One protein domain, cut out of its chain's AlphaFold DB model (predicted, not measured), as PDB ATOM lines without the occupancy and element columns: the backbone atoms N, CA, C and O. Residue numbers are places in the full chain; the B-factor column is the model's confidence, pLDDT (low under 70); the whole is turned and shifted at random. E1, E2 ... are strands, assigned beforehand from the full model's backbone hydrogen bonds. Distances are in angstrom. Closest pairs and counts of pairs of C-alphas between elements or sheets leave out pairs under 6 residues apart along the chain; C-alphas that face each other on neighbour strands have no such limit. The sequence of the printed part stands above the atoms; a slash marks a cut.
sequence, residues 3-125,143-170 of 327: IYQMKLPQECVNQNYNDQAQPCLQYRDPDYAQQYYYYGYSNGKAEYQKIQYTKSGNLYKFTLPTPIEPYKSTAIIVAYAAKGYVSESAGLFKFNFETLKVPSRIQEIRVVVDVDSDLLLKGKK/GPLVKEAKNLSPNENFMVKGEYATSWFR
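This is residues 3 to 125 and 143 to 170 of the 327 residues of an uncharacterized protein of Parcubacteria group bacterium CG1_02_50_68 (UniProt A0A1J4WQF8). The model is a long, loose series of small antiparallel sheets and ribbons: in the middle are the three-stranded sheet E4, E1, E7 and, beyond its E7 edge, the two-stranded ribbon E10 and E11. A second three-stranded sheet, E8, E9, E12, makes one end of the long axis, the hairpin E2 and E3 makes the other, and the hairpin E5 and E6 lies to one side, where E4 runs on into E5. The printed part has 151 residues with no named helix and twelve named strands, E1 to E12 in order; the class is all strand, though 68 of the 151 residues, under half, are in named elements. The whole is loose, with a radius of gyration of the C-alphas of 19.7 A, and elongated, with spans of 68 by 37 by 25 A.

In the first sheet, E1 is residues 3 to 7, beginning at C-alpha 3 (16.257, 25.703, 28.092) and 13.0 A long; E4 is residues 47 to 50, and E7 is residues 75 to 79, 13.0 A long. The ribbon is made of E10, residues 106 to 113, 19.4 A long, and E11, residues 145 to 152, 20.2 A long. In the other three-stranded sheet, E8 is residues 86 to 89, E9 is residues 92 to 98, 20.1 A long, and E12 is residues 159 to 165, 20.5 A long, ending at C-alpha 165 (15.518, 48.379, 45.281). E5 is residues 52 to 56, 13.9 A long, and E6 is residues 59 to 63, 13.3 A long. E2, residues 11 to 15, begins at C-alpha 11 (39.678, 22.444, 21.023), and E3 is residues 24 to 28.

In the sheet E4, E1, E7, the inner strand E1 is antiparallel to E4 at 151 degrees, with N 5 and O 49 at 2.8 A, and to E7 at 150 degrees, with N 4 and O 77 at 2.9 A. E7 and E10 are near each other, with 11 pairs of C-alphas within 10 A and no pair within 8 A. E10 and E11 are antiparallel at 166 degrees, with N 111 and O 147 at 2.8 A. The closest C-alphas of E11 and E12 are those of Lys 147 and Val 160, 7.1 A apart, the one pair of these strands within 8 A. In the sheet E8, E9, E12, the inner strand E9 is antiparallel to E12 at 163 degrees, with N 95 and O 162 at 2.9 A. E8 and E9 are a hairpin, antiparallel at 153 degrees, with N 87 and O 94 at 2.9 A. Residues 120 to 121 pair antiparallel with residues 164 to 165 of E12. E4 runs on into E5 across a break of 1 residue, at 38 degrees, and the two meet only through their link. E5 and E6 are a hairpin, antiparallel at 159 degrees, with N 54 and O 61 at 3.0 A. E2 and E3 are a hairpin too, antiparallel at 146 degrees, with N 13 and O 26 at 2.9 A; both are apart from the other ten named strands.

The two C-alphas farthest apart are those of Asn 18 and Ala 90, 68.1 A. Residues 126 to 142 are not printed, and C-alphas 125 and 143 are 9.2 A apart across this cut, which falls in the link from E10 to E11. The links from E3 to E4, with 18 residues, and from E6 to E7, with 11 residues, are long. The mean pLDDT of the printed part is 85.7; residues 34 to 44, 124 to 125 and 143 are under 70.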
ATOM      1  N   ILE A   3      15.129  26.547  27.711       95.69
ATOM      2  CA  ILE A   3      16.257  25.703  28.092       95.69
ATOM      3  C   ILE A   3      17.059  25.394  26.835       95.69
ATOM      4  O   ILE A   3      16.478  25.016  25.816       95.69
ATOM      5  N   TYR A   4      18.375  25.548  26.911       95.94
ATOM      6  CA  TYR A   4      19.297  25.276  25.815       95.94
ATOM      7  C   TYR A   4      20.411  24.345  26.274       95.94
ATOM      8  O   TYR A   4      20.929  24.486  27.380       95.94
ATOM      9  N   GLN A   5      20.793  23.416  25.406       96.06
ATOM     10  CA  GLN A   5      22.068  22.725  25.483       96.06
ATOM     11  C   GLN A   5      23.091  23.589  24.747       96.06
ATOM     12  O   GLN A   5      22.897  23.903  23.570       96.06
ATOM     13  N   MET A   6      24.148  23.997  25.442       91.62
ATOM     14  CA  MET A   6      25.289  24.652  24.815       91.62
ATOM     15  C   MET A   6      26.256  23.573  24.334       91.62
ATOM     16  O   MET A   6      26.659  22.703  25.108       91.62
ATOM     17  N   LYS A   7      26.632  23.648  23.061       91.06
ATOM     18  CA  LYS A   7      27.627  22.787  22.435       91.06
ATOM     19  C   LYS A   7      28.833  23.639  22.074       91.06
ATOM     20  O   LYS A   7      28.752  24.534  21.232       91.06
ATOM     21  N   LEU A   8      29.940  23.368  22.748       88.12
ATOM     22  CA  LEU A   8      31.226  23.961  22.417       88.12
ATOM     23  C   LEU A   8      31.948  23.068  21.398       88.12
ATOM     24  O   LEU A   8      31.843  21.839  21.491       88.12
ATOM     25  N   PRO A   9      32.658  23.651  20.421       86.62
ATOM     26  CA  PRO A   9      33.501  22.879  19.522       86.62
ATOM     27  C   PRO A   9      34.676  22.270  20.294       86.62
ATOM     28  O   PRO A   9      35.113  22.814  21.310       86.62
ATOM     29  N   GLN A  10      35.194  21.144  19.803       86.19
ATOM     30  CA  GLN A  10      36.431  20.575  20.332       86.19
ATOM     31  C   GLN A  10      37.594  21.544  20.115       86.19
ATOM     32  O   GLN A  10      37.677  22.228  19.093       86.19
ATOM     33  N   GLU A  11      38.508  21.576  21.076       83.06
ATOM     34  CA  GLU A  11      39.678  22.444  21.023       83.06
ATOM     35  C   GLU A  11      40.871  21.681  20.463       83.06
ATOM     36  O   GLU A  11      41.190  20.585  20.925       83.06
ATOM     37  N   CYS A  12      41.563  22.274  19.492       85.94
ATOM     38  CA  CYS A  12      42.838  21.741  19.043       85.94
ATOM     39  C   CYS A  12      43.933  22.089  20.057       85.94
ATOM     40  O   CYS A  12      44.254  23.263  20.230       85.94
ATOM     41  N   VAL A  13      44.518  21.085  20.707       88.25
ATOM     42  CA  VAL A  13      45.575  21.286  21.717       88.25
ATOM     43  C   VAL A  13      46.981  21.078  21.171       88.25
ATOM     44  O   VAL A  13      47.946  21.504  21.799       88.25
ATOM     45  N   ASN A  14      47.109  20.448  20.003       89.19
ATOM     46  CA  ASN A  14      48.391  20.232  19.346       89.19
ATOM     47  C   ASN A  14      48.253  20.487  17.845       89.19
ATOM     48  O   ASN A  14      47.476  19.797  17.180       89.19
ATOM     49  N   GLN A  15      48.993  21.470  17.332       90.12
ATOM     50  CA  GLN A  15      48.957  21.852  15.925       90.12
ATOM     51  C   GLN A  15      50.250  21.474  15.195       90.12
ATOM     52  O   GLN A  15      51.347  21.764  15.670       90.12
ATOM     53  N   ASN A  16      50.121  20.873  14.013       91.19
ATOM     54  CA  ASN A  16      51.206  20.687  13.061       91.19
ATOM     55  C   ASN A  16      51.201  21.822  12.038       91.19
ATOM     56  O   ASN A  16      50.476  21.782  11.049       91.19
ATOM     57  N   TYR A  17      52.063  22.813  12.244       87.50
ATOM     58  CA  TYR A  17      52.190  23.949  11.329       87.50
ATOM     59  C   TYR A  17      52.753  23.582   9.947       87.50
ATOM     60  O   TYR A  17      52.683  24.398   9.031       87.50
ATOM     61  N   ASN A  18      53.295  22.370   9.778       91.75
ATOM     62  CA  ASN A  18      53.823  21.906   8.496       91.75
ATOM     63  C   ASN A  18      52.737  21.320   7.574       91.75
ATOM     64  O   ASN A  18      53.000  21.141   6.388       91.75
ATOM     65  N   ASP A  19      51.540  21.023   8.093       87.06
ATOM     66  CA  ASP A  19      50.411  20.516   7.310       87.06
ATOM     67  C   ASP A  19      49.310  21.583   7.226       87.06
ATOM     68  O   ASP A  19      48.556  21.818   8.170       87.06
ATOM     69  N   GLN A  20      49.224  22.248   6.073       81.31
ATOM     70  CA  GLN A  20      48.213  23.281   5.833       81.31
ATOM     71  C   GLN A  20      46.796  22.713   5.647       81.31
ATOM     72  O   GLN A  20      45.831  23.465   5.783       81.31
ATOM     73  N   ALA A  21      46.644  21.420   5.338       83.81
ATOM     74  CA  ALA A  21      45.342  20.805   5.081       83.81
ATOM     75  C   ALA A  21      44.667  20.323   6.373       83.81
ATOM     76  O   ALA A  21      43.450  20.466   6.519       83.81
ATOM     77  N   GLN A  22      45.437  19.780   7.318       78.12
ATOM     78  CA  GLN A  22      44.944  19.355   8.630       78.12
ATOM     79  C   GLN A  22      45.920  19.760   9.735       78.12
ATOM     80  O   GLN A  22      46.673  18.938  10.257       78.12
ATOM     81  N   PRO A  23      45.880  21.031  10.159       83.25
ATOM     82  CA  PRO A  23      46.846  21.533  11.117       83.25
ATOM     83  C   PRO A  23      46.648  20.959  12.521       83.25
ATOM     84  O   PRO A  23      47.486  21.230  13.363       83.25
ATOM     85  N   CYS A  24      45.587  20.202  12.829       88.50
ATOM     86  CA  CYS A  24      45.355  19.698  14.184       88.50
ATOM     87  C   CYS A  24      45.704  18.216  14.349       88.50
ATOM     88  O   CYS A  24      45.048  17.350  13.777       88.50
ATOM     89  N   LEU A  25      46.683  17.925  15.207       90.94
ATOM     90  CA  LEU A  25      47.103  16.563  15.548       90.94
ATOM     91  C   LEU A  25      46.291  15.958  16.695       90.94
ATOM     92  O   LEU A  25      46.140  14.741  16.775       90.94
ATOM     93  N   GLN A  26      45.813  16.792  17.621       91.75
ATOM     94  CA  GLN A  26      45.120  16.326  18.816       91.75
ATOM     95  C   GLN A  26      44.013  17.288  19.223       91.75
ATOM     96  O   GLN A  26      44.245  18.483  19.428       91.75
ATOM     97  N   TYR A  27      42.826  16.722  19.418       88.94
ATOM     98  CA  TYR A  27      41.667  17.417  19.952       88.94
ATOM     99  C   TYR A  27      41.467  17.086  21.427       88.94
ATOM    100  O   TYR A  27      41.705  15.961  21.874       88.94
ATOM    101  N   ARG A  28      41.004  18.081  22.174       87.38
ATOM    102  CA  ARG A  28      40.561  17.962  23.558       87.38
ATOM    103  C   ARG A  28      39.061  18.211  23.625       87.38
ATOM    104  O   ARG A  28      38.515  19.021  22.870       87.38
ATOM    105  N   ASP A  29      38.407  17.507  24.543       88.50
ATOM    106  CA  ASP A  29      37.004  17.759  24.844       88.50
ATOM    107  C   ASP A  29      36.799  19.199  25.332       88.50
ATOM    108  O   ASP A  29      37.657  19.737  26.036       88.50
ATOM    109  N   PRO A  30      35.664  19.822  24.995       86.00
ATOM    110  CA  PRO A  30      35.359  21.164  25.460       86.00
ATOM    111  C   PRO A  30      35.260  21.237  26.988       86.00
ATOM    112  O   PRO A  30      34.567  20.436  27.624       86.00
ATOM    113  N   ASP A  31      35.897  22.255  27.566       84.44
ATOM    114  CA  ASP A  31      35.800  22.567  28.990       84.44
ATOM    115  C   ASP A  31      34.637  23.532  29.258       84.44
ATOM    116  O   ASP A  31      34.750  24.756  29.155       84.44
ATOM    117  N   TYR A  32      33.491  22.969  29.632       84.44
ATOM    118  CA  TYR A  32      32.297  23.743  29.976       84.44
ATOM    119  C   TYR A  32      32.399  24.493  31.312       84.44
ATOM    120  O   TYR A  32      31.573  25.371  31.563       84.44
ATOM    121  N   ALA A  33      33.376  24.166  32.162       75.62
ATOM    122  CA  ALA A  33      33.601  24.834  33.443       75.62
ATOM    123  C   ALA A  33      34.596  26.003  33.332       75.62
ATOM    124  O   ALA A  33      34.901  26.633  34.342       75.62
ATOM    125  N   GLN A  34      35.105  26.292  32.123       67.12
ATOM    126  CA  GLN A  34      36.068  27.369  31.862       67.12
ATOM    127  C   GLN A  34      37.246  27.366  32.858       67.12
ATOM    128  O   GLN A  34      37.718  28.426  33.278       67.12
ATOM    129  N   GLN A  35      37.726  26.184  33.277       56.69
ATOM    130  CA  GLN A  35      38.904  26.076  34.147       56.69
ATOM    131  C   GLN A  35      40.152  26.603  33.439       56.69
ATOM    132  O   GLN A  35      41.071  27.109  34.086       56.69
ATOM    133  N   TYR A  36      40.158  26.537  32.110       48.31
ATOM    134  CA  TYR A  36      41.147  27.171  31.258       48.31
ATOM    135  C   TYR A  36      40.526  28.382  30.562       48.31
ATOM    136  O   TYR A  36      39.402  28.311  30.065       48.31
ATOM    137  N   TYR A  37      41.259  29.504  30.524       45.91
ATOM    138  CA  TYR A  37      40.873  30.662  29.717       45.91
ATOM    139  C   TYR A  37      40.641  30.183  28.286       45.91
ATOM    140  O   TYR A  37      41.591  29.820  27.590       45.91
ATOM    141  N   TYR A  38      39.380  30.200  27.858       42.62
ATOM    142  CA  TYR A  38      39.000  30.033  26.465       42.62
ATOM    143  C   TYR A  38      39.469  31.294  25.733       42.62
ATOM    144  O   TYR A  38      38.704  32.229  25.496       42.62
ATOM    145  N   TYR A  39      40.776  31.382  25.471       42.38
ATOM    146  CA  TYR A  39      41.313  32.350  24.529       42.38
ATOM    147  C   TYR A  39      40.616  32.048  23.219       42.38
ATOM    148  O   TYR A  39      40.773  30.950  22.692       42.38
ATOM    149  N   GLY A  40      39.788  32.991  22.766       42.69
ATOM    150  CA  GLY A  40      39.016  32.885  21.541       42.69
ATOM    151  C   GLY A  40      39.925  32.565  20.363       42.69
ATOM    152  O   GLY A  40      40.410  33.461  19.681       42.69
ATOM    153  N   TYR A  41      40.161  31.279  20.127       45.09
ATOM    154  CA  TYR A  41      40.726  30.799  18.887       45.09
ATOM    155  C   TYR A  41      39.620  30.886  17.840       45.09
ATOM    156  O   TYR A  41      38.474  30.483  18.055       45.09
ATOM    157  N   SER A  42      39.972  31.507  16.724       47.75
ATOM    158  CA  SER A  42      39.150  32.476  15.998       47.75
ATOM    159  C   SER A  42      37.909  31.952  15.271       47.75
ATOM    160  O   SER A  42      37.248  32.744  14.609       47.75
ATOM    161  N   ASN A  43      37.538  30.674  15.386       55.59
ATOM    162  CA  ASN A  43      36.535  30.074  14.495       55.59
ATOM    163  C   ASN A  43      35.436  29.247  15.189       55.59
ATOM    164  O   ASN A  43      34.475  28.843  14.533       55.59
ATOM    165  N   GLY A  44      35.530  29.002  16.498       62.22
ATOM    166  CA  GLY A  44      34.559  28.182  17.222       62.22
ATOM    167  C   GLY A  44      33.444  28.999  17.870       62.22
ATOM    168  O   GLY A  44      33.619  29.491  18.981       62.22
ATOM    169  N   LYS A  45      32.284  29.145  17.219       73.31
ATOM    170  CA  LYS A  45      31.095  29.733  17.867       73.31
ATOM    171  C   LYS A  45      30.398  28.671  18.716       73.31
ATOM    172  O   LYS A  45      30.191  27.555  18.251       73.31
ATOM    173  N   ALA A  46      30.018  29.023  19.944       84.44
ATOM    174  CA  ALA A  46      29.144  28.176  20.746       84.44
ATOM    175  C   ALA A  46      27.800  28.000  20.023       84.44
ATOM    176  O   ALA A  46      27.174  28.982  19.611       84.44
ATOM    177  N   GLU A  47      27.357  26.757  19.873       90.12
ATOM    178  CA  GLU A  47      26.041  26.437  19.326       90.12
ATOM    179  C   GLU A  47      25.045  26.230  20.466       90.12
ATOM    180  O   GLU A  47      25.358  25.612  21.486       90.12
ATOM    181  N   TYR A  48      23.819  26.720  20.285       92.38
ATOM    182  CA  TYR A  48      22.754  26.593  21.274       92.38
ATOM    183  C   TYR A  48      21.584  25.832  20.673       92.38
ATOM    184  O   TYR A  48      20.916  26.305  19.754       92.38
ATOM    185  N   GLN A  49      21.315  24.650  21.215       96.69
ATOM    186  CA  GLN A  49      20.217  23.801  20.773       96.69
ATOM    187  C   GLN A  49      19.118  23.810  21.827       96.69
ATOM    188  O   GLN A  49      19.355  23.515  22.998       96.69
ATOM    189  N   LYS A  50      17.897  24.177  21.430       97.44
ATOM    190  CA  LYS A  50      16.761  24.244  22.354       97.44
ATOM    191  C   LYS A  50      16.422  22.844  22.873       97.44
ATOM    192  O   LYS A  50      16.136  21.946  22.087       97.44
ATOM    193  N   ILE A  51      16.415  22.678  24.192       97.56
ATOM    194  CA  ILE A  51      16.029  21.435  24.863       97.56
ATOM    195  C   ILE A  51      14.502  21.345  24.914       97.56
ATOM    196  O   ILE A  51      13.820  22.284  25.338       97.56
ATOM    197  N   GLN A  52      13.969  20.188  24.520       97.44
ATOM    198  CA  GLN A  52      12.564  19.851  24.737       97.44
ATOM    199  C   GLN A  52      12.383  19.305  26.150       97.44
ATOM    200  O   GLN A  52      13.235  18.569  26.653       97.44
ATOM    201  N   TYR A  53      11.277  19.656  26.804       96.12
ATOM    202  CA  TYR A  53      11.012  19.190  28.158       96.12
ATOM    203  C   TYR A  53       9.538  18.906  28.419       96.12
ATOM    204  O   TYR A  53       8.652  19.564  27.880       96.12
ATOM    205  N   THR A  54       9.290  17.959  29.321       97.25
ATOM    206  CA  THR A  54       7.968  17.702  29.907       97.25
ATOM    207  C   THR A  54       8.006  17.994  31.401       97.25
ATOM    208  O   THR A  54       8.989  17.666  32.072       97.25
ATOM    209  N   LYS A  55       6.937  18.589  31.931       95.88
ATOM    210  CA  LYS A  55       6.798  18.915  33.355       95.88
ATOM    211  C   LYS A  55       5.722  18.035  33.991       95.88
ATOM    212  O   LYS A  55       4.610  17.983  33.479       95.88
ATOM    213  N   SER A  56       6.043  17.408  35.121       96.38
ATOM    214  CA  SER A  56       5.084  16.704  35.979       96.38
ATOM    215  C   SER A  56       5.305  17.130  37.432       96.38
ATOM    216  O   SER A  56       6.311  16.784  38.049       96.38
ATOM    217  N   GLY A  57       4.409  17.972  37.960       93.38
ATOM    218  CA  GLY A  57       4.590  18.611  39.267       93.38
ATOM    219  C   GLY A  57       5.875  19.448  39.333       93.38
ATOM    220  O   GLY A  57       6.052  20.387  38.551       93.38
ATOM    221  N   ASN A  58       6.775  19.083  40.251       89.88
ATOM    222  CA  ASN A  58       8.087  19.717  40.440       89.88
ATOM    223  C   ASN A  58       9.219  19.032  39.653       89.88
ATOM    224  O   ASN A  58      10.370  19.454  39.748       89.88
ATOM    225  N   LEU A  59       8.908  17.983  38.887       94.06
ATOM    226  CA  LEU A  59       9.884  17.235  38.107       94.06
ATOM    227  C   LEU A  59       9.875  17.706  36.652       94.06
ATOM    228  O   LEU A  59       8.831  17.761  35.996       94.06
ATOM    229  N   TYR A  60      11.066  18.012  36.147       94.31
ATOM    230  CA  TYR A  60      11.297  18.339  34.749       94.31
ATOM    231  C   TYR A  60      12.103  17.218  34.103       94.31
ATOM    232  O   TYR A  60      13.172  16.854  34.593       94.31
ATOM    233  N   LYS A  61      11.592  16.673  33.000       95.56
ATOM    234  CA  LYS A  61      12.300  15.683  32.188       95.56
ATOM    235  C   LYS A  61      12.765  16.353  30.906       95.56
ATOM    236  O   LYS A  61      11.937  16.852  30.147       95.56
ATOM    237  N   PHE A  62      14.076  16.383  30.703       95.06
ATOM    238  CA  PHE A  62      14.721  17.003  29.548       95.06
ATOM    239  C   PHE A  62      15.087  15.946  28.512       95.06
ATOM    240  O   PHE A  62      15.650  14.908  28.858       95.06
ATOM    241  N   THR A  63      14.800  16.236  27.248       96.44
ATOM    242  CA  THR A  63      15.303  15.477  26.104       96.44
ATOM    243  C   THR A  63      16.425  16.288  25.476       96.44
ATOM    244  O   THR A  63      16.174  17.342  24.885       96.44
ATOM    245  N   LEU A  64      17.663  15.826  25.655       95.94
ATOM    246  CA  LEU A  64      18.843  16.497  25.117       95.94
ATOM    247  C   LEU A  64      18.880  16.353  23.589       95.94
ATOM    248  O   LEU A  64      18.800  15.224  23.103       95.94
ATOM    249  N   PRO A  65      19.006  17.458  22.832       96.88
ATOM    250  CA  PRO A  65      19.155  17.411  21.380       96.88
ATOM    251  C   PRO A  65      20.402  16.645  20.928       96.88
ATOM    252  O   PRO A  65      20.345  15.923  19.935       96.88
ATOM    253  N   THR A  66      21.507  16.774  21.669       95.31
ATOM    254  CA  THR A  66      22.745  16.025  21.435       95.31
ATOM    255  C   THR A  66      23.007  15.086  22.621       95.31
ATOM    256  O   THR A  66      23.124  15.568  23.756       95.31
ATOM    257  N   PRO A  67      23.108  13.759  22.400       93.81
ATOM    258  CA  PRO A  67      23.429  12.814  23.464       93.81
ATOM    259  C   PRO A  67      24.836  13.074  24.015       93.81
ATOM    260  O   PRO A  67      25.732  13.502  23.292       93.81
ATOM    261  N   ILE A  68      25.022  12.811  25.307       92.00
ATOM    262  CA  ILE A  68      26.311  12.966  25.989       92.00
ATOM    263  C   ILE A  68      26.887  11.572  26.204       92.00
ATOM    264  O   ILE A  68      26.224  10.711  26.787       92.00
ATOM    265  N   GLU A  69      28.108  11.347  25.733       92.31
ATOM    266  CA  GLU A  69      28.823  10.095  25.970       92.31
ATOM    267  C   GLU A  69      29.153   9.907  27.465       92.31
ATOM    268  O   GLU A  69      29.282  10.890  28.207       92.31
ATOM    269  N   PRO A  70      29.339   8.659  27.932       90.75
ATOM    270  CA  PRO A  70      29.809   8.400  29.286       90.75
ATOM    271  C   PRO A  70      31.083   9.190  29.607       90.75
ATOM    272  O   PRO A  70      31.987   9.295  28.782       90.75
ATOM    273  N   TYR A  71      31.160   9.730  30.825       88.25
ATOM    274  CA  TYR A  71      32.299  10.514  31.328       88.25
ATOM    275  C   TYR A  71      32.551  11.864  30.633       88.25
ATOM    276  O   TYR A  71      33.510  12.550  30.985       88.25
ATOM    277  N   LYS A  72      31.693  12.289  29.698       90.94
ATOM    278  CA  LYS A  72      31.723  13.644  29.128       90.94
ATOM    279  C   LYS A  72      30.789  14.586  29.889       90.94
ATOM    280  O   LYS A  72      29.919  14.165  30.649       90.94
ATOM    281  N   SER A  73      30.977  15.883  29.664       90.69
ATOM    282  CA  SER A  73      30.187  16.955  30.275       90.69
ATOM    283  C   SER A  73      29.466  17.780  29.210       90.69
ATOM    284  O   SER A  73      29.872  17.816  28.050       90.69
ATOM    285  N   THR A  74      28.386  18.454  29.600       92.75
ATOM    286  CA  THR A  74      27.679  19.439  28.770       92.75
ATOM    287  C   THR A  74      27.295  20.635  29.630       92.75
ATOM    288  O   THR A  74      27.243  20.524  30.856       92.75
ATOM    289  N   ALA A  75      26.950  21.752  28.997       92.94
ATOM    290  CA  ALA A  75      26.338  22.882  29.677       92.94
ATOM    291  C   ALA A  75      24.861  23.007  29.297       92.94
ATOM    292  O   ALA A  75      24.488  22.987  28.122       92.94
ATOM    293  N   ILE A  76      24.022  23.181  30.316       94.12
ATOM    294  CA  ILE A  76      22.596  23.460  30.162       94.12
ATOM    295  C   ILE A  76      22.345  24.880  30.655       94.12
ATOM    296  O   ILE A  76      22.659  25.217  31.796       94.12
ATOM    297  N   ILE A  77      21.750  25.703  29.800       93.31
ATOM    298  CA  ILE A  77      21.346  27.068  30.125       93.31
ATOM    299  C   ILE A  77      19.843  27.067  30.345       93.31
ATOM    300  O   ILE A  77      19.078  26.693  29.456       93.31
ATOM    301  N   VAL A  78      19.420  27.510  31.525       93.19
ATOM    302  CA  VAL A  78      18.009  27.655  31.886       93.19
ATOM    303  C   VAL A  78      17.729  29.136  32.090       93.19
ATOM    304  O   VAL A  78      18.266  29.742  33.012       93.19
ATOM    305  N   ALA A  79      16.874  29.713  31.247       91.31
ATOM    306  CA  ALA A  79      16.462  31.107  31.356       91.31
ATOM    307  C   ALA A  79      14.948  31.208  31.573       91.31
ATOM    308  O   ALA A  79      14.136  30.592  30.872       91.31
ATOM    309  N   TYR A  80      14.539  31.982  32.571       89.62
ATOM    310  CA  TYR A  80      13.134  32.214  32.874       89.62
ATOM    311  C   TYR A  80      12.951  33.549  33.588       89.62
ATOM    312  O   TYR A  80      13.782  33.944  34.395       89.62
ATOM    313  N   ALA A  81      11.832  34.213  33.305       87.12
ATOM    314  CA  ALA A  81      11.357  35.321  34.116       87.12
ATOM    315  C   ALA A  81      10.588  34.750  35.314       87.12
ATOM    316  O   ALA A  81       9.682  33.928  35.142       87.12
ATOM    317  N   ALA A  82      10.966  35.161  36.519       78.94
ATOM    318  CA  ALA A  82      10.323  34.740  37.755       78.94
ATOM    319  C   ALA A  82       9.415  35.865  38.267       78.94
ATOM    320  O   ALA A  82       9.874  36.981  38.484       78.94
ATOM    321  N   LYS A  83       8.131  35.568  38.499       76.88
ATOM    322  CA  LYS A  83       7.188  36.473  39.173       76.88
ATOM    323  C   LYS A  83       6.737  35.818  40.478       76.88
ATOM    324  O   LYS A  83       6.432  34.631  40.481       76.88
ATOM    325  N   GLY A  84       6.717  36.573  41.577       75.81
ATOM    326  CA  GLY A  84       6.242  36.088  42.883       75.81
ATOM    327  C   GLY A  84       7.281  35.399  43.780       75.81
ATOM    328  O   GLY A  84       6.931  34.963  44.867       75.81
ATOM    329  N   TYR A  85       8.557  35.339  43.379       81.12
ATOM    330  CA  TYR A  85       9.670  34.814  44.203       81.12
ATOM    331  C   TYR A  85      10.402  35.903  44.999       81.12
ATOM    332  O   TYR A  85      11.529  35.719  45.464       81.12
ATOM    333  N   VAL A  86       9.768  37.065  45.102       88.81
ATOM    334  CA  VAL A  86      10.337  38.271  45.677       88.81
ATOM    335  C   VAL A  86       9.433  38.705  46.816       88.81
ATOM    336  O   VAL A  86       8.236  38.899  46.607       88.81
ATOM    337  N   SER A  87       9.993  38.856  48.011       90.50
ATOM    338  CA  SER A  87       9.311  39.525  49.113       90.50
ATOM    339  C   SER A  87       9.655  41.008  49.095       90.50
ATOM    340  O   SER A  87      10.824  41.388  49.020       90.50
ATOM    341  N   GLU A  88       8.630  41.853  49.142       90.12
ATOM    342  CA  GLU A  88       8.792  43.300  49.232       90.12
ATOM    343  C   GLU A  88       8.604  43.757  50.680       90.12
ATOM    344  O   GLU A  88       7.651  43.368  51.359       90.12
ATOM    345  N   SER A  89       9.504  44.608  51.162       89.25
ATOM    346  CA  SER A  89       9.338  45.320  52.426       89.25
ATOM    347  C   SER A  89       9.925  46.719  52.298       89.25
ATOM    348  O   SER A  89      11.113  46.870  52.027       89.25
ATOM    349  N   ALA A  90       9.090  47.750  52.464       87.00
ATOM    350  CA  ALA A  90       9.494  49.157  52.360       87.00
ATOM    351  C   ALA A  90      10.235  49.508  51.043       87.00
ATOM    352  O   ALA A  90      11.189  50.290  51.039       87.00
ATOM    353  N   GLY A  91       9.813  48.915  49.918       85.19
ATOM    354  CA  GLY A  91      10.445  49.107  48.608       85.19
ATOM    355  C   GLY A  91      11.829  48.465  48.456       85.19
ATOM    356  O   GLY A  91      12.553  48.800  47.517       85.19
ATOM    357  N   LEU A  92      12.205  47.584  49.388       88.06
ATOM    358  CA  LEU A  92      13.302  46.634  49.252       88.06
ATOM    359  C   LEU A  92      12.724  45.291  48.816       88.06
ATOM    360  O   LEU A  92      11.892  44.703  49.508       88.06
ATOM    361  N   PHE A  93      13.213  44.793  47.695       92.56
ATOM    362  CA  PHE A  93      12.824  43.525  47.112       92.56
ATOM    363  C   PHE A  93      13.884  42.482  47.436       92.56
ATOM    364  O   PHE A  93      15.056  42.647  47.099       92.56
ATOM    365  N   LYS A  94      13.497  41.397  48.100       92.56
ATOM    366  CA  LYS A  94      14.398  40.300  48.457       92.56
ATOM    367  C   LYS A  94      14.006  39.062  47.687       92.56
ATOM    368  O   LYS A  94      12.846  38.666  47.716       92.56
ATOM    369  N   PHE A  95      14.970  38.427  47.042       92.25
ATOM    370  CA  PHE A  95      14.753  37.154  46.374       92.25
ATOM    371  C   PHE A  95      15.591  36.061  47.017       92.25
ATOM    372  O   PHE A  95      16.720  36.272  47.471       92.25
ATOM    373  N   ASN A  96      15.008  34.872  47.036       90.88
ATOM    374  CA  ASN A  96      15.665  33.639  47.418       90.88
ATOM    375  C   ASN A  96      15.171  32.561  46.459       90.88
ATOM    376  O   ASN A  96      13.998  32.191  46.516       90.88
ATOM    377  N   PHE A  97      16.032  32.099  45.560       87.75
ATOM    378  CA  PHE A  97      15.679  31.021  44.646       87.75
ATOM    379  C   PHE A  97      16.674  29.873  44.762       87.75
ATOM    380  O   PHE A  97      17.842  30.050  45.113       87.75
ATOM    381  N   GLU A  98      16.181  28.686  44.441       89.94
ATOM    382  CA  GLU A  98      16.957  27.458  44.402       89.94
ATOM    383  C   GLU A  98      17.105  27.006  42.954       89.94
ATOM    384  O   GLU A  98      16.161  27.083  42.160       89.94
ATOM    385  N   THR A  99      18.294  26.538  42.593       91.44
ATOM    386  CA  THR A  99      18.524  25.953  41.272       91.44
ATOM    387  C   THR A  99      17.871  24.577  41.148       91.44
ATOM    388  O   THR A  99      17.518  23.931  42.136       91.44
ATOM    389  N   LEU A 100      17.736  24.103  39.906       91.31
ATOM    390  CA  LEU A 100      17.262  22.748  39.632       91.31
ATOM    391  C   LEU A 100      18.180  21.708  40.287       91.31
ATOM    392  O   LEU A 100      19.404  21.830  40.231       91.31
ATOM    393  N   LYS A 101      17.567  20.666  40.853       93.81
ATOM    394  CA  LYS A 101      18.257  19.458  41.313       93.81
ATOM    395  C   LYS A 101      18.396  18.499  40.142       93.81
ATOM    396  O   LYS A 101      17.427  18.263  39.421       93.81
ATOM    397  N   VAL A 102      19.585  17.939  39.970       92.81
ATOM    398  CA  VAL A 102      19.878  16.985  38.897       92.81
ATOM    399  C   VAL A 102      20.406  15.696  39.530       92.81
ATOM    400  O   VAL A 102      21.249  15.785  40.424       92.81
ATOM    401  N   PRO A 103      19.974  14.496  39.092       93.38
ATOM    402  CA  PRO A 103      20.482  13.214  39.593       93.38
ATOM    403  C   PRO A 103      21.874  12.893  39.016       93.38
ATOM    404  O   PRO A 103      22.167  11.779  38.592       93.38
ATOM    405  N   SER A 104      22.734  13.898  38.913       91.69
ATOM    406  CA  SER A 104      24.092  13.821  38.385       91.69
ATOM    407  C   SER A 104      24.922  14.911  39.050       91.69
ATOM    408  O   SER A 104      24.380  15.921  39.498       91.69
ATOM    409  N   ARG A 105      26.236  14.701  39.141       92.38
ATOM    410  CA  ARG A 105      27.149  15.688  39.724       92.38
ATOM    411  C   ARG A 105      27.183  16.940  38.848       92.38
ATOM    412  O   ARG A 105      27.324  16.827  37.633       92.38
ATOM    413  N   ILE A 106      27.108  18.117  39.464       92.69
ATOM    414  CA  ILE A 106      27.263  19.395  38.763       92.69
ATOM    415  C   ILE A 106      28.659  19.931  39.086       92.69
ATOM    416  O   ILE A 106      28.961  20.273  40.231       92.69
ATOM    417  N   GLN A 107      29.532  19.972  38.077       90.69
ATOM    418  CA  GLN A 107      30.899  20.477  38.236       90.69
ATOM    419  C   GLN A 107      30.901  21.967  38.580       90.69
ATOM    420  O   GLN A 107      31.593  22.381  39.509       90.69
ATOM    421  N   GLU A 108      30.094  22.750  37.868       89.00
ATOM    422  CA  GLU A 108      29.952  24.184  38.065       89.00
ATOM    423  C   GLU A 108      28.517  24.615  37.777       89.00
ATOM    424  O   GLU A 108      27.904  24.179  36.800       89.00
ATOM    425  N   ILE A 109      27.982  25.474  38.638       90.50
ATOM    426  CA  ILE A 109      26.742  26.192  38.390       90.50
ATOM    427  C   ILE A 109      27.010  27.682  38.510       90.50
ATOM    428  O   ILE A 109      27.571  28.158  39.498       90.50
ATOM    429  N   ARG A 110      26.571  28.423  37.500       89.44
ATOM    430  CA  ARG A 110      26.584  29.878  37.486       89.44
ATOM    431  C   ARG A 110      25.152  30.353  37.390       89.44
ATOM    432  O   ARG A 110      24.433  29.960  36.473       89.44
ATOM    433  N   VAL A 111      24.753  31.223  38.310       89.19
ATOM    434  CA  VAL A 111      23.477  31.917  38.205       89.19
ATOM    435  C   VAL A 111      23.689  33.406  38.059       89.19
ATOM    436  O   VAL A 111      24.460  34.023  38.789       89.19
ATOM    437  N   VAL A 112      22.979  33.949  37.081       88.44
ATOM    438  CA  VAL A 112      23.030  35.337  36.658       88.44
ATOM    439  C   VAL A 112      21.634  35.895  36.892       88.44
ATOM    440  O   VAL A 112      20.675  35.440  36.272       88.44
ATOM    441  N   VAL A 113      21.512  36.820  37.838       88.31
ATOM    442  CA  VAL A 113      20.250  37.509  38.124       88.31
ATOM    443  C   VAL A 113      20.341  38.907  37.559       88.31
ATOM    444  O   VAL A 113      21.202  39.681  37.977       88.31
ATOM    445  N   ASP A 114      19.445  39.221  36.638       87.94
ATOM    446  CA  ASP A 114      19.290  40.562  36.099       87.94
ATOM    447  C   ASP A 114      17.979  41.183  36.589       87.94
ATOM    448  O   ASP A 114      17.023  40.463  36.901       87.94
ATOM    449  N   VAL A 115      17.961  42.504  36.712       87.12
ATOM    450  CA  VAL A 115      16.783  43.291  37.110       87.12
ATOM    451  C   VAL A 115      16.576  44.419  36.113       87.12
ATOM    452  O   VAL A 115      17.510  44.786  35.403       87.12
ATOM    453  N   ASP A 116      15.365  44.971  36.082       85.19
ATOM    454  CA  ASP A 116      15.036  46.096  35.209       85.19
ATOM    455  C   ASP A 116      16.002  47.277  35.419       85.19
ATOM    456  O   ASP A 116      16.584  47.461  36.493       85.19
ATOM    457  N   SER A 117      16.203  48.075  34.369       80.19
ATOM    458  CA  SER A 117      17.237  49.117  34.325       80.19
ATOM    459  C   SER A 117      17.036  50.253  35.332       80.19
ATOM    460  O   SER A 117      17.959  51.022  35.573       80.19
ATOM    461  N   ASP A 118      15.853  50.390  35.921       82.50
ATOM    462  CA  ASP A 118      15.531  51.356  36.975       82.50
ATOM    463  C   ASP A 118      15.754  50.801  38.399       82.50
ATOM    464  O   ASP A 118      15.572  51.516  39.389       82.50
ATOM    465  N   LEU A 119      16.193  49.546  38.527       86.69
ATOM    466  CA  LEU A 119      16.410  48.866  39.801       86.69
ATOM    467  C   LEU A 119      17.902  48.679  40.119       86.69
ATOM    468  O   LEU A 119      18.751  48.405  39.271       86.69
ATOM    469  N   LEU A 120      18.228  48.774  41.408       82.75
ATOM    470  CA  LEU A 120      19.581  48.640  41.944       82.75
ATOM    471  C   LEU A 120      19.707  47.329  42.713       82.75
ATOM    472  O   LEU A 120      19.012  47.113  43.699       82.75
ATOM    473  N   LEU A 121      20.636  46.476  42.300       86.56
ATOM    474  CA  LEU A 121      20.884  45.147  42.873       86.56
ATOM    475  C   LEU A 121      22.045  45.224  43.887       86.56
ATOM    476  O   LEU A 121      23.115  45.764  43.591       86.56
ATOM    477  N   LYS A 122      21.861  44.673  45.088       82.00
ATOM    478  CA  LYS A 122      22.834  44.708  46.191       82.00
ATOM    479  C   LYS A 122      23.981  43.729  45.978       82.00
ATOM    480  O   LYS A 122      23.771  42.569  45.636       82.00
ATOM    481  N   GLY A 123      25.198  44.177  46.283       71.88
ATOM    482  CA  GLY A 123      26.388  43.322  46.266       71.88
ATOM    483  C   GLY A 123      26.962  43.059  44.873       71.88
ATOM    484  O   GLY A 123      27.746  42.121  44.723       71.88
ATOM    485  N   LYS A 124      26.613  43.874  43.868       68.06
ATOM    486  CA  LYS A 124      27.363  43.901  42.609       68.06
ATOM    487  C   LYS A 124      28.796  44.358  42.878       68.06
ATOM    488  O   LYS A 124      29.015  45.371  43.540       68.06
ATOM    489  N   LYS A 125      29.767  43.633  42.323       46.47
ATOM    490  CA  LYS A 125      31.096  44.183  42.047       46.47
ATOM    491  C   LYS A 125      30.999  44.808  40.662       46.47
ATOM    492  O   LYS A 125      30.869  44.075  39.689       46.47
ATOM    493  N   GLY A 143      24.049  45.885  35.712       63.50
ATOM    494  CA  GLY A 143      24.761  44.629  35.426       63.50
ATOM    495  C   GLY A 143      24.280  43.455  36.285       63.50
ATOM    496  O   GLY A 143      23.780  43.664  37.383       63.50
ATOM    497  N   PRO A 144      24.387  42.206  35.844       75.56
ATOM    498  CA  PRO A 144      23.763  41.112  36.573       75.56
ATOM    499  C   PRO A 144      24.509  40.756  37.869       75.56
ATOM    500  O   PRO A 144      25.731  40.866  37.972       75.56
ATOM    501  N   LEU A 145      23.779  40.263  38.868       82.00
ATOM    502  CA  LEU A 145      24.368  39.587  40.022       82.00
ATOM    503  C   LEU A 145      24.783  38.174  39.604       82.00
ATOM    504  O   LEU A 145      23.930  37.326  39.345       82.00
ATOM    505  N   VAL A 146      26.090  37.916  39.586       84.69
ATOM    506  CA  VAL A 146      26.646  36.591  39.290       84.69
ATOM    507  C   VAL A 146      26.993  35.872  40.594       84.69
ATOM    508  O   VAL A 146      27.695  36.414  41.453       84.69
ATOM    509  N   LYS A 147      26.487  34.649  40.754       85.38
ATOM    510  CA  LYS A 147      26.807  33.739  41.860       85.38
ATOM    511  C   LYS A 147      27.201  32.383  41.300       85.38
ATOM    512  O   LYS A 147      26.551  31.880  40.388       85.38
ATOM    513  N   GLU A 148      28.237  31.795  41.873       87.56
ATOM    514  CA  GLU A 148      28.810  30.541  41.397       87.56
ATOM    515  C   GLU A 148      28.960  29.554  42.552       87.56
ATOM    516  O   GLU A 148      29.256  29.946  43.685       87.56
ATOM    517  N   ALA A 149      28.762  28.275  42.251       88.56
ATOM    518  CA  ALA A 149      29.106  27.157  43.119       88.56
ATOM    519  C   ALA A 149      29.727  26.037  42.283       88.56
ATOM    520  O   ALA A 149      29.424  25.881  41.099       88.56
ATOM    521  N   LYS A 150      30.613  25.259  42.903       90.12
ATOM    522  CA  LYS A 150      31.352  24.177  42.246       90.12
ATOM    523  C   LYS A 150      31.171  22.878  43.014       90.12
ATOM    524  O   LYS A 150      31.024  22.904  44.232       90.12
ATOM    525  N   ASN A 151      31.252  21.759  42.301       90.19
ATOM    526  CA  ASN A 151      31.226  20.405  42.859       90.19
ATOM    527  C   ASN A 151      29.961  20.056  43.664       90.19
ATOM    528  O   ASN A 151      30.065  19.399  44.697       90.19
ATOM    529  N   LEU A 152      28.780  20.439  43.178       91.44
ATOM    530  CA  LEU A 152      27.521  20.031  43.807       91.44
ATOM    531  C   LEU A 152      27.295  18.528  43.609       91.44
ATOM    532  O   LEU A 152      27.446  17.988  42.502       91.44
ATOM    533  N   SER A 153      26.916  17.863  44.692       95.38
ATOM    534  CA  SER A 153      26.595  16.439  44.703       95.38
ATOM    535  C   SER A 153      25.298  16.160  43.932       95.38
ATOM    536  O   SER A 153      24.467  17.057  43.761       95.38
ATOM    537  N   PRO A 154      25.075  14.917  43.465       95.31
ATOM    538  CA  PRO A 154      23.795  14.544  42.873       95.31
ATOM    539  C   PRO A 154      22.619  14.918  43.788       95.31
ATOM    540  O   PRO A 154      22.627  14.607  44.977       95.31
ATOM    541  N   ASN A 155      21.598  15.556  43.214       93.88
ATOM    542  CA  ASN A 155      20.396  16.075  43.881       93.88
ATOM    543  C   ASN A 155      20.609  17.245  44.863       93.88
ATOM    544  O   ASN A 155      19.653  17.656  45.530       93.88
ATOM    545  N   GLU A 156      21.810  17.813  44.933       93.81
ATOM    546  CA  GLU A 156      22.062  19.062  45.652       93.81
ATOM    547  C   GLU A 156      21.545  20.264  44.840       93.81
ATOM    548  O   GLU A 156      21.476  20.225  43.609       93.81
ATOM    549  N   ASN A 157      21.131  21.329  45.527       91.38
ATOM    550  CA  ASN A 157      20.720  22.590  44.914       91.38
ATOM    551  C   ASN A 157      21.645  23.726  45.358       91.38
ATOM    552  O   ASN A 157      22.244  23.699  46.429       91.38
ATOM    553  N   PHE A 158      21.730  24.759  44.528       92.50
ATOM    554  CA  PHE A 158      22.401  25.997  44.871       92.50
ATOM    555  C   PHE A 158      21.353  27.047  45.226       92.50
ATOM    556  O   PHE A 158      20.468  27.358  44.428       92.50
ATOM    557  N   MET A 159      21.432  27.569  46.448       91.38
ATOM    558  CA  MET A 159      20.536  28.614  46.929       91.38
ATOM    559  C   MET A 159      21.172  29.982  46.696       91.38
ATOM    560  O   MET A 159      22.255  30.278  47.206       91.38
ATOM    561  N   VAL A 160      20.472  30.840  45.965       90.19
ATOM    562  CA  VAL A 160      20.941  32.176  45.615       90.19
ATOM    563  C   VAL A 160      20.011  33.214  46.217       90.19
ATOM    564  O   VAL A 160      18.807  33.247  45.961       90.19
ATOM    565  N   LYS A 161      20.614  34.094  47.014       91.38
ATOM    566  CA  LYS A 161      19.940  35.194  47.694       91.38
ATOM    567  C   LYS A 161      20.463  36.523  47.187       91.38
ATOM    568  O   LYS A 161      21.666  36.675  46.947       91.38
ATOM    569  N   GLY A 162      19.570  37.494  47.106       90.38
ATOM    570  CA  GLY A 162      19.933  38.873  46.831       90.38
ATOM    571  C   GLY A 162      18.811  39.833  47.180       90.38
ATOM    572  O   GLY A 162      17.690  39.439  47.504       90.38
ATOM    573  N   GLU A 163      19.155  41.112  47.151       90.94
ATOM    574  CA  GLU A 163      18.235  42.207  47.423       90.94
ATOM    575  C   GLU A 163      18.371  43.227  46.293       90.94
ATOM    576  O   GLU A 163      19.480  43.445  45.800       90.94
ATOM    577  N   TYR A 164      17.277  43.851  45.879       91.44
ATOM    578  CA  TYR A 164      17.285  44.984  44.963       91.44
ATOM    579  C   TYR A 164      16.258  46.039  45.387       91.44
ATOM    580  O   TYR A 164      15.356  45.757  46.172       91.44
ATOM    581  N   ALA A 165      16.414  47.278  44.933       90.19
ATOM    582  CA  ALA A 165      15.518  48.379  45.281       90.19
ATOM    583  C   ALA A 165      15.497  49.446  44.183       90.19
ATOM    584  O   ALA A 165      16.453  49.572  43.425       90.19
ATOM    585  N   THR A 166      14.445  50.264  44.154       87.75
ATOM    586  CA  THR A 166      14.352  51.433  43.257       87.75
ATOM    587  C   THR A 166      15.307  52.564  43.642       87.75
ATOM    588  O   THR A 166      15.559  53.466  42.853       87.75
ATOM    589  N   SER A 167      15.848  52.556  44.866       80.94
ATOM    590  CA  SER A 167      16.809  53.562  45.316       80.94
ATOM    591  C   SER A 167      17.880  52.977  46.230       80.94
ATOM    592  O   SER A 167      17.635  52.059  47.020       80.94
ATOM    593  N   TRP A 168      19.088  53.540  46.146       79.25
ATOM    594  CA  TRP A 168      20.233  53.104  46.946       79.25
ATOM    595  C   TRP A 168      19.956  53.273  48.445       79.25
ATOM    596  O   TRP A 168      20.268  52.391  49.240       79.25
ATOM    597  N   PHE A 169      19.270  54.354  48.828       73.50
ATOM    598  CA  PHE A 169      18.877  54.585  50.215       73.50
ATOM    599  C   PHE A 169      18.024  53.439  50.778       73.50
ATOM    600  O   PHE A 169      18.299  52.965  51.876       73.50
ATOM    601  N   ARG A 170      17.043  52.925  50.018       82.62
ATOM    602  CA  ARG A 170      16.213  51.780  50.443       82.62
ATOM    603  C   ARG A 170      17.022  50.490  50.562       82.62
ATOM    604  O   ARG A 170      16.834  49.738  51.515       82.62
TER     605      ARG A 170